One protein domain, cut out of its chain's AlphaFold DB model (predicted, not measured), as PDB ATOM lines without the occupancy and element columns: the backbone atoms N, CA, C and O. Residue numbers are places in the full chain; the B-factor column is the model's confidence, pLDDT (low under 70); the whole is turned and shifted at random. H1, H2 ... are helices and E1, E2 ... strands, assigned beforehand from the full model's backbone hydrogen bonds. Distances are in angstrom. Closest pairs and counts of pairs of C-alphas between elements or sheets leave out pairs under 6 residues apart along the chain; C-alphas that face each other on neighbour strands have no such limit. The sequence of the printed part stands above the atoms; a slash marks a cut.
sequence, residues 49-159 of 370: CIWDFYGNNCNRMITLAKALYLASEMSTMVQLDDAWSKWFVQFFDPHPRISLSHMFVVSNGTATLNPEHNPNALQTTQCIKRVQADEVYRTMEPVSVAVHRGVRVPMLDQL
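What this domain is: This is residues 49 to 159 of the 370 residues of the protein "Hypothetical protein" of Craspedostauros australis (UniProt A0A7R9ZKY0). A small sheet of three short strands has the long helix H1 over one face; H2 and the E3-E4 hairpin make one end of the domain, and H3 and H4 reach toward the other. Residues 114 to 128 run back from the hairpin to E5. There are 111 residues printed, with four named helices and five named strands in the order E1 H1 E2 H2 E3 E4 E5 H3 H4; the class is mixed, and the three-stranded sheet, E2 E1 E5, is parallel. The whole is compact, with a radius of gyration of the C-alphas of 14.4 A, but elongated, 47 by 28 by 27 A.

How they stand to each other: Start at E1, residues 49 to 51, the inner strand between E2, residues 78 to 80, and E5, residues 129 to 132. N 50 and O 79 of E1 and E2 are 3.2 A apart, and N 131 and O 49 of E5 and E1 2.9 A, within hydrogen-bond range. H1, residues 57 to 73, is over E1 at a height over the sheet of 9.3 A; E1, H1 and E2 form a strand-helix-strand unit, parallel neighbour strands with a helix between, its crossover right-handed. H2, residues 82 to 91, is on this sheet too, and its C-alpha 89 is 6.1 A from C-alpha 111, the closest C-alphas of H2 and E4, residues 110 to 113. E4 forms an antiparallel hairpin with E3, residues 104 to 107; N 105 and O 112 are 2.9 A apart. H3, residues 133 to 139, is close but not clearly touching H1, the closest C-alphas, Thr 63 and Ala 133, being 6.5 A apart. H4, residues 143 to 148, is apart from H2. In the four helices every O i to N i+4 pair is within hydrogen-bond range.

Where its parts are: Find C-alpha 49 at (104.249, 97.339, 163.043), where E1 begins. H1 runs 24.6 A from C-alpha 57 at (112.495, 112.298, 169.499), and H2 spans 14.6 A. H4 ends at C-alpha 148, (110.591, 105.677, 188.946).

The domain as a whole: The C-alphas farthest apart, Glu 116 and Arg 149, are 47.6 A apart. The printed part has no cut; the links H2 to E3 and E4 to E5 are long. Residues 102 to 154 of this model have pLDDT under 70.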
ATOM      1  N   CYS A  49     104.188  96.077 163.779       87.06
ATOM      2  CA  CYS A  49     104.249  97.339 163.043       87.06
ATOM      3  C   CYS A  49     104.057  98.531 163.979       87.06
ATOM      4  O   CYS A  49     103.104  98.552 164.766       87.06
ATOM      5  N   ILE A  50     104.933  99.531 163.861       81.94
ATOM      6  CA  ILE A  50     104.751 100.839 164.501       81.94
ATOM      7  C   ILE A  50     104.234 101.802 163.445       81.94
ATOM      8  O   ILE A  50     104.927 102.055 162.460       81.94
ATOM      9  N   TRP A  51     103.032 102.320 163.665       70.12
ATOM     10  CA  TRP A  51     102.404 103.328 162.816       70.12
ATOM     11  C   TRP A  51     102.158 104.596 163.631       70.12
ATOM     12  O   TRP A  51     102.241 104.577 164.859       70.12
ATOM     13  N   ASP A  52     101.870 105.685 162.928       74.50
ATOM     14  CA  ASP A  52     101.647 107.020 163.484       74.50
ATOM     15  C   ASP A  52     102.930 107.633 164.058       74.50
ATOM     16  O   ASP A  52     103.316 107.460 165.219       74.50
ATOM     17  N   PHE A  53     103.626 108.377 163.201       74.69
ATOM     18  CA  PHE A  53     104.850 109.088 163.545       74.69
ATOM     19  C   PHE A  53     104.560 110.334 164.397       74.69
ATOM     20  O   PHE A  53     104.565 111.472 163.924       74.69
ATOM     21  N   TYR A  54     104.300 110.113 165.683       75.19
ATOM     22  CA  TYR A  54     103.942 111.147 166.652       75.19
ATOM     23  C   TYR A  54     104.992 111.292 167.771       75.19
ATOM     24  O   TYR A  54     105.841 110.428 167.984       75.19
ATOM     25  N   GLY A  55     104.944 112.421 168.484       74.81
ATOM     26  CA  GLY A  55     105.793 112.710 169.639       74.81
ATOM     27  C   GLY A  55     107.154 113.318 169.289       74.81
ATOM     28  O   GLY A  55     107.558 113.378 168.129       74.81
ATOM     29  N   ASN A  56     107.861 113.805 170.313       82.38
ATOM     30  CA  ASN A  56     109.244 114.271 170.178       82.38
ATOM     31  C   ASN A  56     110.226 113.087 169.974       82.38
ATOM     32  O   ASN A  56     109.834 111.922 170.002       82.38
ATOM     33  N   ASN A  57     111.517 113.361 169.771       87.00
ATOM     34  CA  ASN A  57     112.495 112.298 169.499       87.00
ATOM     35  C   ASN A  57     112.600 111.268 170.638       87.00
ATOM     36  O   ASN A  57     112.588 110.074 170.365       87.00
ATOM     37  N   CYS A  58     112.636 111.689 171.903       85.56
ATOM     38  CA  CYS A  58     112.742 110.756 173.034       85.56
ATOM     39  C   CYS A  58     111.468 109.926 173.231       85.56
ATOM     40  O   CYS A  58     111.528 108.741 173.541       85.56
ATOM     41  N   ASN A  59     110.314 110.533 172.980       82.88
ATOM     42  CA  ASN A  59     109.023 109.863 172.903       82.88
ATOM     43  C   ASN A  59     109.051 108.713 171.888       82.88
ATOM     44  O   ASN A  59     108.704 107.581 172.222       82.88
ATOM     45  N   ARG A  60     109.551 108.989 170.681       87.38
ATOM     46  CA  ARG A  60     109.704 107.981 169.629       87.38
ATOM     47  C   ARG A  60     110.681 106.874 170.021       87.38
ATOM     48  O   ARG A  60     110.398 105.706 169.778       87.38
ATOM     49  N   MET A  61     111.791 107.220 170.676       89.44
ATOM     50  CA  MET A  61     112.767 106.246 171.186       89.44
ATOM     51  C   MET A  61     112.141 105.269 172.175       89.44
ATOM     52  O   MET A  61     112.353 104.067 172.062       89.44
ATOM     53  N   ILE A  62     111.338 105.765 173.115       84.81
ATOM     54  CA  ILE A  62     110.673 104.909 174.102       84.81
ATOM     55  C   ILE A  62     109.641 103.996 173.430       84.81
ATOM     56  O   ILE A  62     109.582 102.807 173.743       84.81
ATOM     57  N   THR A  63     108.859 104.522 172.483       85.50
ATOM     58  CA  THR A  63     107.921 103.713 171.694       85.50
ATOM     59  C   THR A  63     108.645 102.612 170.925       85.50
ATOM     60  O   THR A  63     108.215 101.458 170.964       85.50
ATOM     61  N   LEU A  64     109.773 102.936 170.289       90.25
ATOM     62  CA  LEU A  64     110.578 101.961 169.563       90.25
ATOM     63  C   LEU A  64     111.207 100.915 170.495       90.25
ATOM     64  O   LEU A  64     111.138  99.728 170.193       90.25
ATOM     65  N   ALA A  65     111.749 101.319 171.646       89.25
ATOM     66  CA  ALA A  65     112.306 100.399 172.640       89.25
ATOM     67  C   ALA A  65     111.242  99.416 173.163       89.25
ATOM     68  O   ALA A  65     111.471  98.209 173.217       89.25
ATOM     69  N   LYS A  66     110.024  99.900 173.448       85.06
ATOM     70  CA  LYS A  66     108.896  99.033 173.825       85.06
ATOM     71  C   LYS A  66     108.523  98.066 172.700       85.06
ATOM     72  O   LYS A  66     108.255  96.898 172.972       85.06
ATOM     73  N   ALA A  67     108.491  98.530 171.453       87.50
ATOM     74  CA  ALA A  67     108.209  97.666 170.312       87.50
ATOM     75  C   ALA A  67     109.286  96.583 170.139       87.50
ATOM     76  O   ALA A  67     108.941  95.429 169.908       87.50
ATOM     77  N   LEU A  68     110.563  96.926 170.319       89.50
ATOM     78  CA  LEU A  68     111.670  95.968 170.307       89.50
ATOM     79  C   LEU A  68     111.524  94.907 171.397       89.50
ATOM     80  O   LEU A  68     111.693  93.725 171.110       89.50
ATOM     81  N   TYR A  69     111.150  95.315 172.609       87.31
ATOM     82  CA  TYR A  69     110.903  94.389 173.713       87.31
ATOM     83  C   TYR A  69     109.746  93.429 173.408       87.31
ATOM     84  O   TYR A  69     109.867  92.217 173.549       87.31
ATOM     85  N   LEU A  70     108.619  93.947 172.917       84.50
ATOM     86  CA  LEU A  70     107.499  93.094 172.515       84.50
ATOM     87  C   LEU A  70     107.891  92.153 171.371       84.50
ATOM     88  O   LEU A  70     107.510  90.986 171.368       84.50
ATOM     89  N   ALA A  71     108.677  92.641 170.413       86.50
ATOM     90  CA  ALA A  71     109.168  91.829 169.314       86.50
ATOM     91  C   ALA A  71     110.118  90.720 169.794       86.50
ATOM     92  O   ALA A  71     110.050  89.614 169.260       86.50
ATOM     93  N   SER A  72     110.951  90.965 170.817       86.56
ATOM     94  CA  SER A  72     111.805  89.926 171.403       86.56
ATOM     95  C   SER A  72     110.997  88.846 172.116       86.56
ATOM     96  O   SER A  72     111.232  87.672 171.852       86.56
ATOM     97  N   GLU A  73     110.002  89.219 172.927       86.19
ATOM     98  CA  GLU A  73     109.111  88.259 173.610       86.19
ATOM     99  C   GLU A  73     108.318  87.396 172.617       86.19
ATOM    100  O   GLU A  73     107.988  86.241 172.875       86.19
ATOM    101  N   MET A  74     108.008  87.957 171.448       85.06
ATOM    102  CA  MET A  74     107.254  87.278 170.399       85.06
ATOM    103  C   MET A  74     108.150  86.546 169.386       85.06
ATOM    104  O   MET A  74     107.614  85.927 168.465       85.06
ATOM    105  N   SER A  75     109.480  86.606 169.518       89.88
ATOM    106  CA  SER A  75     110.472  86.158 168.517       89.88
ATOM    107  C   SER A  75     110.180  86.672 167.097       89.88
ATOM    108  O   SER A  75     110.279  85.928 166.124       89.88
ATOM    109  N   THR A  76     109.777  87.938 166.966       88.75
ATOM    110  CA  THR A  76     109.480  88.593 165.680       88.75
ATOM    111  C   THR A  76     110.355  89.839 165.469       88.75
ATOM    112  O   THR A  76     111.217  90.167 166.293       88.75
ATOM    113  N   MET A  77     110.152  90.520 164.340       90.56
ATOM    114  CA  MET A  77     110.769  91.799 163.992       90.56
ATOM    115  C   MET A  77     109.803  92.970 164.181       90.56
ATOM    116  O   MET A  77     108.582  92.814 164.131       90.56
ATOM    117  N   VAL A  78     110.365  94.165 164.331       90.69
ATOM    118  CA  VAL A  78     109.656  95.440 164.247       90.69
ATOM    119  C   VAL A  78     109.734  95.949 162.811       90.69
ATOM    120  O   VAL A  78     110.827  96.153 162.294       90.69
ATOM    121  N   GLN A  79     108.591  96.183 162.174       89.88
ATOM    122  CA  GLN A  79     108.509  96.840 160.871       89.88
ATOM    123  C   GLN A  79     108.181  98.322 161.066       89.88
ATOM    124  O   GLN A  79     107.160  98.667 161.669       89.88
ATOM    125  N   LEU A  80     109.035  99.188 160.526       89.44
ATOM    126  CA  LEU A  80     108.822 100.632 160.503       89.44
ATOM    127  C   LEU A  80     108.160 101.054 159.186       89.44
ATOM    128  O   LEU A  80     108.464 100.501 158.125       89.44
ATOM    129  N   ASP A  81     107.259 102.036 159.261       85.19
ATOM    130  CA  ASP A  81     106.765 102.759 158.085       85.19
ATOM    131  C   ASP A  81     107.819 103.750 157.555       85.19
ATOM    132  O   ASP A  81     108.932 103.831 158.080       85.19
ATOM    133  N   ASP A  82     107.501 104.499 156.499       83.88
ATOM    134  CA  ASP A  82     108.454 105.410 155.854       83.88
ATOM    135  C   ASP A  82     108.925 106.540 156.779       83.88
ATOM    136  O   ASP A  82     110.112 106.884 156.795       83.88
ATOM    137  N   ALA A  83     108.020 107.108 157.577       86.62
ATOM    138  CA  ALA A  83     108.338 108.213 158.472       86.62
ATOM    139  C   ALA A  83     109.233 107.740 159.627       86.62
ATOM    140  O   ALA A  83     110.265 108.357 159.914       86.62
ATOM    141  N   TRP A  84     108.884 106.604 160.235       89.38
ATOM    142  CA  TRP A  84     109.691 105.956 161.260       89.38
ATOM    143  C   TRP A  84     111.033 105.477 160.724       89.38
ATOM    144  O   TRP A  84     112.039 105.659 161.404       89.38
ATOM    145  N   SER A  85     111.076 104.924 159.511       88.94
ATOM    146  CA  SER A  85     112.320 104.478 158.880       88.94
ATOM    147  C   SER A  85     113.246 105.661 158.634       88.94
ATOM    148  O   SER A  85     114.386 105.634 159.086       88.94
ATOM    149  N   LYS A  86     112.743 106.743 158.022       87.38
ATOM    150  CA  LYS A  86     113.511 107.975 157.783       87.38
ATOM    151  C   LYS A  86     114.087 108.552 159.074       87.38
ATOM    152  O   LYS A  86     115.241 108.969 159.100       87.38
ATOM    153  N   TRP A  87     113.292 108.581 160.137       89.88
ATOM    154  CA  TRP A  87     113.758 109.022 161.445       89.88
ATOM    155  C   TRP A  87     114.784 108.056 162.040       89.88
ATOM    156  O   TRP A  87     115.857 108.484 162.442       89.88
ATOM    157  N   PHE A  88     114.521 106.753 162.042       90.94
ATOM    158  CA  PHE A  88     115.436 105.761 162.596       90.94
ATOM    159  C   PHE A  88     116.821 105.851 161.944       90.94
ATOM    160  O   PHE A  88     117.826 105.980 162.644       90.94
ATOM    161  N   VAL A  89     116.874 105.901 160.608       88.69
ATOM    162  CA  VAL A  89     118.136 105.985 159.860       88.69
ATOM    163  C   VAL A  89     118.859 107.310 160.034       88.69
ATOM    164  O   VAL A  89     120.008 107.403 159.625       88.69
ATOM    165  N   GLN A  90     118.243 108.353 160.588       86.75
ATOM    166  CA  GLN A  90     118.952 109.591 160.924       86.75
ATOM    167  C   GLN A  90     119.705 109.457 162.251       86.75
ATOM    168  O   GLN A  90     120.820 109.961 162.366       86.75
ATOM    169  N   PHE A  91     119.127 108.748 163.224       85.94
ATOM    170  CA  PHE A  91     119.587 108.766 164.614       85.94
ATOM    171  C   PHE A  91     120.378 107.520 165.019       85.94
ATOM    172  O   PHE A  91     121.292 107.631 165.835       85.94
ATOM    173  N   PHE A  92     120.053 106.353 164.464       90.12
ATOM    174  CA  PHE A  92     120.523 105.066 164.972       90.12
ATOM    175  C   PHE A  92     121.344 104.282 163.956       90.12
ATOM    176  O   PHE A  92     121.183 104.430 162.741       90.12
ATOM    177  N   ASP A  93     122.226 103.439 164.489       87.25
ATOM    178  CA  ASP A  93     122.838 102.358 163.724       87.25
ATOM    179  C   ASP A  93     121.771 101.275 163.425       87.25
ATOM    180  O   ASP A  93     120.799 101.140 164.180       87.25
ATOM    181  N   PRO A  94     121.891 100.505 162.325       87.06
ATOM    182  CA  PRO A  94     120.944  99.438 162.017       87.06
ATOM    183  C   PRO A  94     120.805  98.435 163.157       87.06
ATOM    184  O   PRO A  94     121.787  98.043 163.784       87.06
ATOM    185  N   HIS A  95     119.575  97.981 163.385       89.12
ATOM    186  CA  HIS A  95     119.257  97.038 164.446       89.12
ATOM    187  C   HIS A  95     118.735  95.721 163.849       89.12
ATOM    188  O   HIS A  95     117.849  95.763 162.996       89.12
ATOM    189  N   PRO A  96     119.203  94.547 164.310       88.25
ATOM    190  CA  PRO A  96     118.885  93.253 163.693       88.25
ATOM    191  C   PRO A  96     117.401  92.864 163.772       88.25
ATOM    192  O   PRO A  96     116.917  92.112 162.936       88.25
ATOM    193  N   ARG A  97     116.660  93.389 164.757       89.75
ATOM    194  CA  ARG A  97     115.200  93.196 164.877       89.75
ATOM    195  C   ARG A  97     114.363  94.295 164.211       89.75
ATOM    196  O   ARG A  97     113.150  94.291 164.388       89.75
ATOM    197  N   ILE A  98     114.973  95.254 163.511       90.56
ATOM    198  CA  ILE A  98     114.252  96.344 162.839       90.56
ATOM    199  C   ILE A  98     114.318  96.140 161.333       90.56
ATOM    200  O   ILE A  98     115.382  96.187 160.724       90.56
ATOM    201  N   SER A  99     113.144  95.977 160.741       88.88
ATOM    202  CA  SER A  99     112.935  96.022 159.306       88.88
ATOM    203  C   SER A  99     112.464  97.421 158.920       88.88
ATOM    204  O   SER A  99     111.458  97.928 159.431       88.88
ATOM    205  N   LEU A 100     113.224  98.064 158.038       87.06
ATOM    206  CA  LEU A 100     112.867  99.363 157.475       87.06
ATOM    207  C   LEU A 100     111.827  99.180 156.371       87.06
ATOM    208  O   LEU A 100     111.655  98.088 155.825       87.06
ATOM    209  N   SER A 101     111.104 100.243 156.042       79.00
ATOM    210  CA  SER A 101     110.216 100.214 154.889       79.00
ATOM    211  C   SER A 101     111.011 100.002 153.593       79.00
ATOM    212  O   SER A 101     112.202 100.307 153.506       79.00
ATOM    213  N   HIS A 102     110.329  99.510 152.560       67.19
ATOM    214  CA  HIS A 102     110.858  99.256 151.213       67.19
ATOM    215  C   HIS A 102     111.546 100.472 150.547       67.19
ATOM    216  O   HIS A 102     112.232 100.318 149.534       67.19
ATOM    217  N   MET A 103     111.391 101.675 151.116       58.91
ATOM    218  CA  MET A 103     112.136 102.879 150.742       58.91
ATOM    219  C   MET A 103     113.620 102.843 151.119       58.91
ATOM    220  O   MET A 103     114.368 103.683 150.627       58.91
ATOM    221  N   PHE A 104     114.062 101.931 151.985       58.19
ATOM    222  CA  PHE A 104     115.427 101.912 152.504       58.19
ATOM    223  C   PHE A 104     116.101 100.557 152.275       58.19
ATOM    224  O   PHE A 104     115.488  99.507 152.449       58.19
ATOM    225  N   VAL A 105     117.388 100.584 151.920       61.16
ATOM    226  CA  VAL A 105     118.252  99.399 151.827       61.16
ATOM    227  C   VAL A 105     119.345  99.515 152.881       61.16
ATOM    228  O   VAL A 105     119.953 100.572 153.045       61.16
ATOM    229  N   VAL A 106     119.602  98.427 153.609       62.97
ATOM    230  CA  VAL A 106     120.733  98.339 154.541       62.97
ATOM    231  C   VAL A 106     121.882  97.619 153.844       62.97
ATOM    232  O   VAL A 106     121.766  96.448 153.497       62.97
ATOM    233  N   SER A 107     123.007  98.307 153.665       61.34
ATOM    234  CA  SER A 107     124.244  97.743 153.114       61.34
ATOM    235  C   SER A 107     125.422  98.111 154.010       61.34
ATOM    236  O   SER A 107     125.584  99.282 154.354       61.34
ATOM    237  N   ASN A 108     126.249  97.134 154.394       63.12
ATOM    238  CA  ASN A 108     127.437  97.343 155.238       63.12
ATOM    239  C   ASN A 108     127.153  98.139 156.529       63.12
ATOM    240  O   ASN A 108     127.879  99.071 156.867       63.12
ATOM    241  N   GLY A 109     126.058  97.819 157.229       57.94
ATOM    242  CA  GLY A 109     125.691  98.510 158.472       57.94
ATOM    243  C   GLY A 109     125.276  99.974 158.282       57.94
ATOM    244  O   GLY A 109     125.162 100.707 159.257       57.94
ATOM    245  N   THR A 110     125.020 100.406 157.046       59.19
ATOM    246  CA  THR A 110     124.491 101.737 156.739       59.19
ATOM    247  C   THR A 110     123.154 101.587 156.029       59.19
ATOM    248  O   THR A 110     123.035 100.814 155.081       59.19
ATOM    249  N   ALA A 111     122.142 102.321 156.485       65.69
ATOM    250  CA  ALA A 111     120.851 102.391 155.816       65.69
ATOM    251  C   ALA A 111     120.809 103.602 154.871       65.69
ATOM    252  O   ALA A 111     121.085 104.727 155.296       65.69
ATOM    253  N   THR A 112     120.466 103.376 153.605       64.00
ATOM    254  CA  THR A 112     120.357 104.405 152.560       64.00
ATOM    255  C   THR A 112     119.008 104.315 151.848       64.00
ATOM    256  O   THR A 112     118.319 103.299 151.925       64.00
ATOM    257  N   LEU A 113     118.595 105.401 151.187       56.44
ATOM    258  CA  LEU A 113     117.398 105.395 150.340       56.44
ATOM    259  C   LEU A 113     117.584 104.401 149.191       56.44
ATOM    260  O   LEU A 113     118.628 104.397 148.541       56.44
ATOM    261  N   ASN A 114     116.563 103.587 148.940       63.03
ATOM    262  CA  ASN A 114     116.522 102.672 147.816       63.03
ATOM    263  C   ASN A 114     116.393 103.480 146.511       63.03
ATOM    264  O   ASN A 114     115.363 104.134 146.313       63.03
ATOM    265  N   PRO A 115     117.393 103.450 145.614       54.81
ATOM    266  CA  PRO A 115     117.330 104.184 144.353       54.81
ATOM    267  C   PRO A 115     116.261 103.637 143.391       54.81
ATOM    268  O   PRO A 115     115.838 104.358 142.494       54.81
ATOM    269  N   GLU A 116     115.786 102.403 143.592       58.00
ATOM    270  CA  GLU A 116     114.776 101.739 142.752       58.00
ATOM    271  C   GLU A 116     113.353 101.812 143.340       58.00
ATOM    272  O   GLU A 116     112.467 101.046 142.959       58.00
ATOM    273  N   HIS A 117     113.110 102.713 144.297       57.22
ATOM    274  CA  HIS A 117     111.818 102.811 144.971       57.22
ATOM    275  C   HIS A 117     110.666 103.122 143.994       57.22
ATOM    276  O   HIS A 117     110.574 104.213 143.430       57.22
ATOM    277  N   ASN A 118     109.748 102.163 143.848       51.88
ATOM    278  CA  ASN A 118     108.457 102.355 143.196       51.88
ATOM    279  C   ASN A 118     107.407 102.744 144.259       51.88
ATOM    280  O   ASN A 118     107.033 101.881 145.058       51.88
ATOM    281  N   PRO A 119     106.874 103.980 144.252       52.16
ATOM    282  CA  PRO A 119     105.908 104.450 145.252       52.16
ATOM    283  C   PRO A 119     104.565 103.700 145.222       52.16
ATOM    284  O   PRO A 119     103.765 103.832 146.144       52.16
ATOM    285  N   ASN A 120     104.312 102.889 144.186       43.28
ATOM    286  CA  ASN A 120     103.106 102.069 144.058       43.28
ATOM    287  C   ASN A 120     103.287 100.624 144.560       43.28
ATOM    288  O   ASN A 120     102.326  99.855 144.553       43.28
ATOM    289  N   ALA A 121     104.490 100.231 144.994       47.50
ATOM    290  CA  ALA A 121     104.743  98.917 145.580       47.50
ATOM    291  C   ALA A 121     104.283  98.888 147.048       47.50
ATOM    292  O   ALA A 121     105.079  98.751 147.972       47.50
ATOM    293  N   LEU A 122     102.974  99.025 147.269       40.09
ATOM    294  CA  LEU A 122     102.377  98.839 148.585       40.09
ATOM    295  C   LEU A 122     102.495  97.353 148.964       40.09
ATOM    296  O   LEU A 122     101.656  96.533 148.593       40.09
ATOM    297  N   GLN A 123     103.537  96.976 149.704       48.59
ATOM    298  CA  GLN A 123     103.507  95.706 150.421       48.59
ATOM    299  C   GLN A 123     102.591  95.874 151.632       48.59
ATOM    300  O   GLN A 123     102.960  96.442 152.658       48.59
ATOM    301  N   THR A 124     101.369  95.361 151.510       43.84
ATOM    302  CA  THR A 124     100.496  95.023 152.634       43.84
ATOM    303  C   THR A 124     101.124  93.877 153.426       43.84
ATOM    304  O   THR A 124     100.651  92.741 153.411       43.84
ATOM    305  N   THR A 125     102.208  94.152 154.149       53.81
ATOM    306  CA  THR A 125     102.713  93.212 155.147       53.81
ATOM    307  C   THR A 125     101.660  93.130 156.248       53.81
ATOM    308  O   THR A 125     101.412  94.097 156.968       53.81
ATOM    309  N   GLN A 126     100.966  91.994 156.346       61.22
ATOM    310  CA  GLN A 126      99.988  91.779 157.410       61.22
ATOM    311  C   GLN A 126     100.726  91.787 158.753       61.22
ATOM    312  O   GLN A 126     101.502  90.882 159.025       61.22
ATOM    313  N   CYS A 127     100.502  92.796 159.590       67.19
ATOM    314  CA  CYS A 127     101.123  92.907 160.913       67.19
ATOM    315  C   CYS A 127     100.468  91.938 161.916       67.19
ATOM    316  O   CYS A 127      99.257  91.722 161.838       67.19
ATOM    317  N   ILE A 128     101.221  91.387 162.885       61.22
ATOM    318  CA  ILE A 128     100.612  90.621 164.003       61.22
ATOM    319  C   ILE A 128      99.824  91.562 164.909       61.22
ATOM    320  O   ILE A 128      98.716  91.251 165.341       61.22
ATOM    321  N   LYS A 129     100.413  92.720 165.210       66.56
ATOM    322  CA  LYS A 129      99.839  93.731 166.090       66.56
ATOM    323  C   LYS A 129     100.291  95.113 165.632       66.56
ATOM    324  O   LYS A 129     101.390  95.272 165.094       66.56
ATOM    325  N   ARG A 130      99.421  96.101 165.833       63.72
ATOM    326  CA  ARG A 130      99.751  97.516 165.664       63.72
ATOM    327  C   ARG A 130     100.138  98.073 167.021       63.72
ATOM    328  O   ARG A 130      99.393  97.912 167.982       63.72
ATOM    329  N   VAL A 131     101.301  98.704 167.094       60.19
ATOM    330  CA  VAL A 131     101.680  99.515 168.248       60.19
ATOM    331  C   VAL A 131     101.266 100.940 167.920       60.19
ATOM    332  O   VAL A 131     101.965 101.623 167.176       60.19
ATOM    333  N   GLN A 132     100.112 101.374 168.428       61.28
ATOM    334  CA  GLN A 132      99.749 102.787 168.354       61.28
ATOM    335  C   GLN A 132     100.586 103.564 169.366       61.28
ATOM    336  O   GLN A 132     100.633 103.194 170.543       61.28
ATOM    337  N   ALA A 133     101.223 104.652 168.928       55.28
ATOM    338  CA  ALA A 133     101.993 105.519 169.816       55.28
ATOM    339  C   ALA A 133     101.149 105.972 171.026       55.28
ATOM    340  O   ALA A 133     101.615 105.918 172.161       55.28
ATOM    341  N   ASP A 134      99.872 106.295 170.811       52.09
ATOM    342  CA  ASP A 134      98.936 106.698 171.868       52.09
ATOM    343  C   ASP A 134      98.588 105.573 172.850       52.09
ATOM    344  O   ASP A 134      98.437 105.814 174.048       52.09
ATOM    345  N   GLU A 135      98.492 104.329 172.380       53.72
ATOM    346  CA  GLU A 135      98.278 103.173 173.251       53.72
ATOM    347  C   GLU A 135      99.527 102.897 174.091       53.72
ATOM    348  O   GLU A 135      99.416 102.544 175.266       53.72
ATOM    349  N   VAL A 136     100.723 103.146 173.548       50.28
ATOM    350  CA  VAL A 136     101.964 103.127 174.327       50.28
ATOM    351  C   VAL A 136     101.910 104.156 175.454       50.28
ATOM    352  O   VAL A 136     102.229 103.782 176.579       50.28
ATOM    353  N   TYR A 137     101.415 105.372 175.204       48.00
ATOM    354  CA  TYR A 137     101.240 106.399 176.240       48.00
ATOM    355  C   TYR A 137     100.163 106.078 177.276       48.00
ATOM    356  O   TYR A 137     100.345 106.411 178.442       48.00
ATOM    357  N   ARG A 138      99.046 105.457 176.874       42.81
ATOM    358  CA  ARG A 138      97.944 105.116 177.794       42.81
ATOM    359  C   ARG A 138      98.213 103.868 178.631       42.81
ATOM    360  O   ARG A 138      97.714 103.778 179.746       42.81
ATOM    361  N   THR A 139      98.939 102.891 178.080       41.59
ATOM    362  CA  THR A 139      99.220 101.598 178.741       41.59
ATOM    363  C   THR A 139     100.553 101.568 179.467       41.59
ATOM    364  O   THR A 139     100.763 100.713 180.324       41.59
ATOM    365  N   MET A 140     101.474 102.473 179.139       41.47
ATOM    366  CA  MET A 140     102.533 102.793 180.077       41.47
ATOM    367  C   MET A 140     101.856 103.523 181.232       41.47
ATOM    368  O   MET A 140     101.384 104.643 181.059       41.47
ATOM    369  N   GLU A 141     101.864 102.918 182.427       44.56
ATOM    370  CA  GLU A 141     102.123 103.726 183.624       44.56
ATOM    371  C   GLU A 141     103.134 104.784 183.192       44.56
ATOM    372  O   GLU A 141     104.163 104.363 182.641       44.56
ATOM    373  N   PRO A 142     102.800 106.091 183.267       46.69
ATOM    374  CA  PRO A 142     103.484 107.116 182.492       46.69
ATOM    375  C   PRO A 142     104.966 106.851 182.599       46.69
ATOM    376  O   PRO A 142     105.408 106.585 183.702       46.69
ATOM    377  N   VAL A 143     105.706 106.777 181.496       44.47
ATOM    378  CA  VAL A 143     107.077 106.221 181.464       44.47
ATOM    379  C   VAL A 143     107.941 106.687 182.643       44.47
ATOM    380  O   VAL A 143     108.740 105.921 183.166       44.47
ATOM    381  N   SER A 144     107.712 107.911 183.113       44.38
ATOM    382  CA  SER A 144     108.176 108.436 184.395       44.38
ATOM    383  C   SER A 144     107.902 107.536 185.616       44.38
ATOM    384  O   SER A 144     108.839 107.206 186.317       44.38
ATOM    385  N   VAL A 145     106.669 107.103 185.884       41.44
ATOM    386  CA  VAL A 145     106.236 106.153 186.931       41.44
ATOM    387  C   VAL A 145     106.910 104.792 186.796       41.44
ATOM    388  O   VAL A 145     107.450 104.296 187.780       41.44
ATOM    389  N   ALA A 146     106.927 104.199 185.598       41.47
ATOM    390  CA  ALA A 146     107.575 102.906 185.377       41.47
ATOM    391  C   ALA A 146     109.090 103.008 185.654       41.47
ATOM    392  O   ALA A 146     109.643 102.237 186.437       41.47
ATOM    393  N   VAL A 147     109.750 104.041 185.124       44.97
ATOM    394  CA  VAL A 147     111.177 104.318 185.365       44.97
ATOM    395  C   VAL A 147     111.452 104.702 186.829       44.97
ATOM    396  O   VAL A 147     112.503 104.347 187.365       44.97
ATOM    397  N   HIS A 148     110.518 105.375 187.510       44.81
ATOM    398  CA  HIS A 148     110.591 105.677 188.946       44.81
ATOM    399  C   HIS A 148     110.463 104.426 189.815       44.81
ATOM    400  O   HIS A 148     111.115 104.347 190.851       44.81
ATOM    401  N   ARG A 149     109.694 103.426 189.376       44.06
ATOM    402  CA  ARG A 149     109.590 102.109 190.021       44.06
ATOM    403  C   ARG A 149     110.731 101.156 189.646       44.06
ATOM    404  O   ARG A 149     110.652  99.966 189.930       44.06
ATOM    405  N   GLY A 150     111.779 101.650 188.980       41.81
ATOM    406  CA  GLY A 150     112.906 100.823 188.546       41.81
ATOM    407  C   GLY A 150     112.566  99.862 187.402       41.81
ATOM    408  O   GLY A 150     113.374  98.991 187.081       41.81
ATOM    409  N   VAL A 151     111.407 100.024 186.753       45.16
ATOM    410  CA  VAL A 151     111.077  99.285 185.534       45.16
ATOM    411  C   VAL A 151     112.021  99.790 184.451       45.16
ATOM    412  O   VAL A 151     111.910 100.919 183.963       45.16
ATOM    413  N   ARG A 152     113.006  98.957 184.098       54.69
ATOM    414  CA  ARG A 152     113.854  99.203 182.931       54.69
ATOM    415  C   ARG A 152     112.929  99.349 181.731       54.69
ATOM    416  O   ARG A 152     112.097  98.476 181.513       54.69
ATOM    417  N   VAL A 153     113.083 100.421 180.953       64.38
ATOM    418  CA  VAL A 153     112.566 100.447 179.580       64.38
ATOM    419  C   VAL A 153     113.432  99.441 178.825       64.38
ATOM    420  O   VAL A 153     114.600  99.754 178.569       64.38
ATOM    421  N   PRO A 154     112.956  98.209 178.578       64.88
ATOM    422  CA  PRO A 154     113.823  97.173 178.047       64.88
ATOM    423  C   PRO A 154     114.227  97.576 176.626       64.88
ATOM    424  O   PRO A 154     113.429  98.189 175.914       64.88
ATOM    425  N   MET A 155     115.447  97.233 176.215       79.00
ATOM    426  CA  MET A 155     115.984  97.468 174.866       79.00
ATOM    427  C   MET A 155     116.324  98.931 174.519       79.00
ATOM    428  O   MET A 155     116.732  99.202 173.389       79.00
ATOM    429  N   LEU A 156     116.192  99.900 175.437       82.88
ATOM    430  CA  LEU A 156     116.626 101.282 175.167       82.88
ATOM    431  C   LEU A 156     118.159 101.396 175.036       82.88
ATOM    432  O   LEU A 156     118.668 102.255 174.317       82.88
ATOM    433  N   ASP A 157     118.882 100.497 175.693       80.81
ATOM    434  CA  ASP A 157     120.315 100.237 175.553       80.81
ATOM    435  C   ASP A 157     120.703  99.689 174.170       80.81
ATOM    436  O   ASP A 157     121.824  99.915 173.714       80.81
ATOM    437  N   GLN A 158     119.771  99.031 173.473       84.56
ATOM    438  CA  GLN A 158     119.986  98.502 172.122       84.56
ATOM    439  C   GLN A 158     119.780  99.552 171.023       84.56
ATOM    440  O   GLN A 158     120.222  99.364 169.889       84.56
ATOM    441  N   LEU A 159     119.151 100.687 171.346       86.25
ATOM    442  CA  LEU A 159     119.041 101.832 170.444       86.25
ATOM    443  C   LEU A 159     120.328 102.660 170.484       86.25
ATOM    444  O   LEU A 159     120.396 103.709 171.124       86.25
TER     445      LEU A 159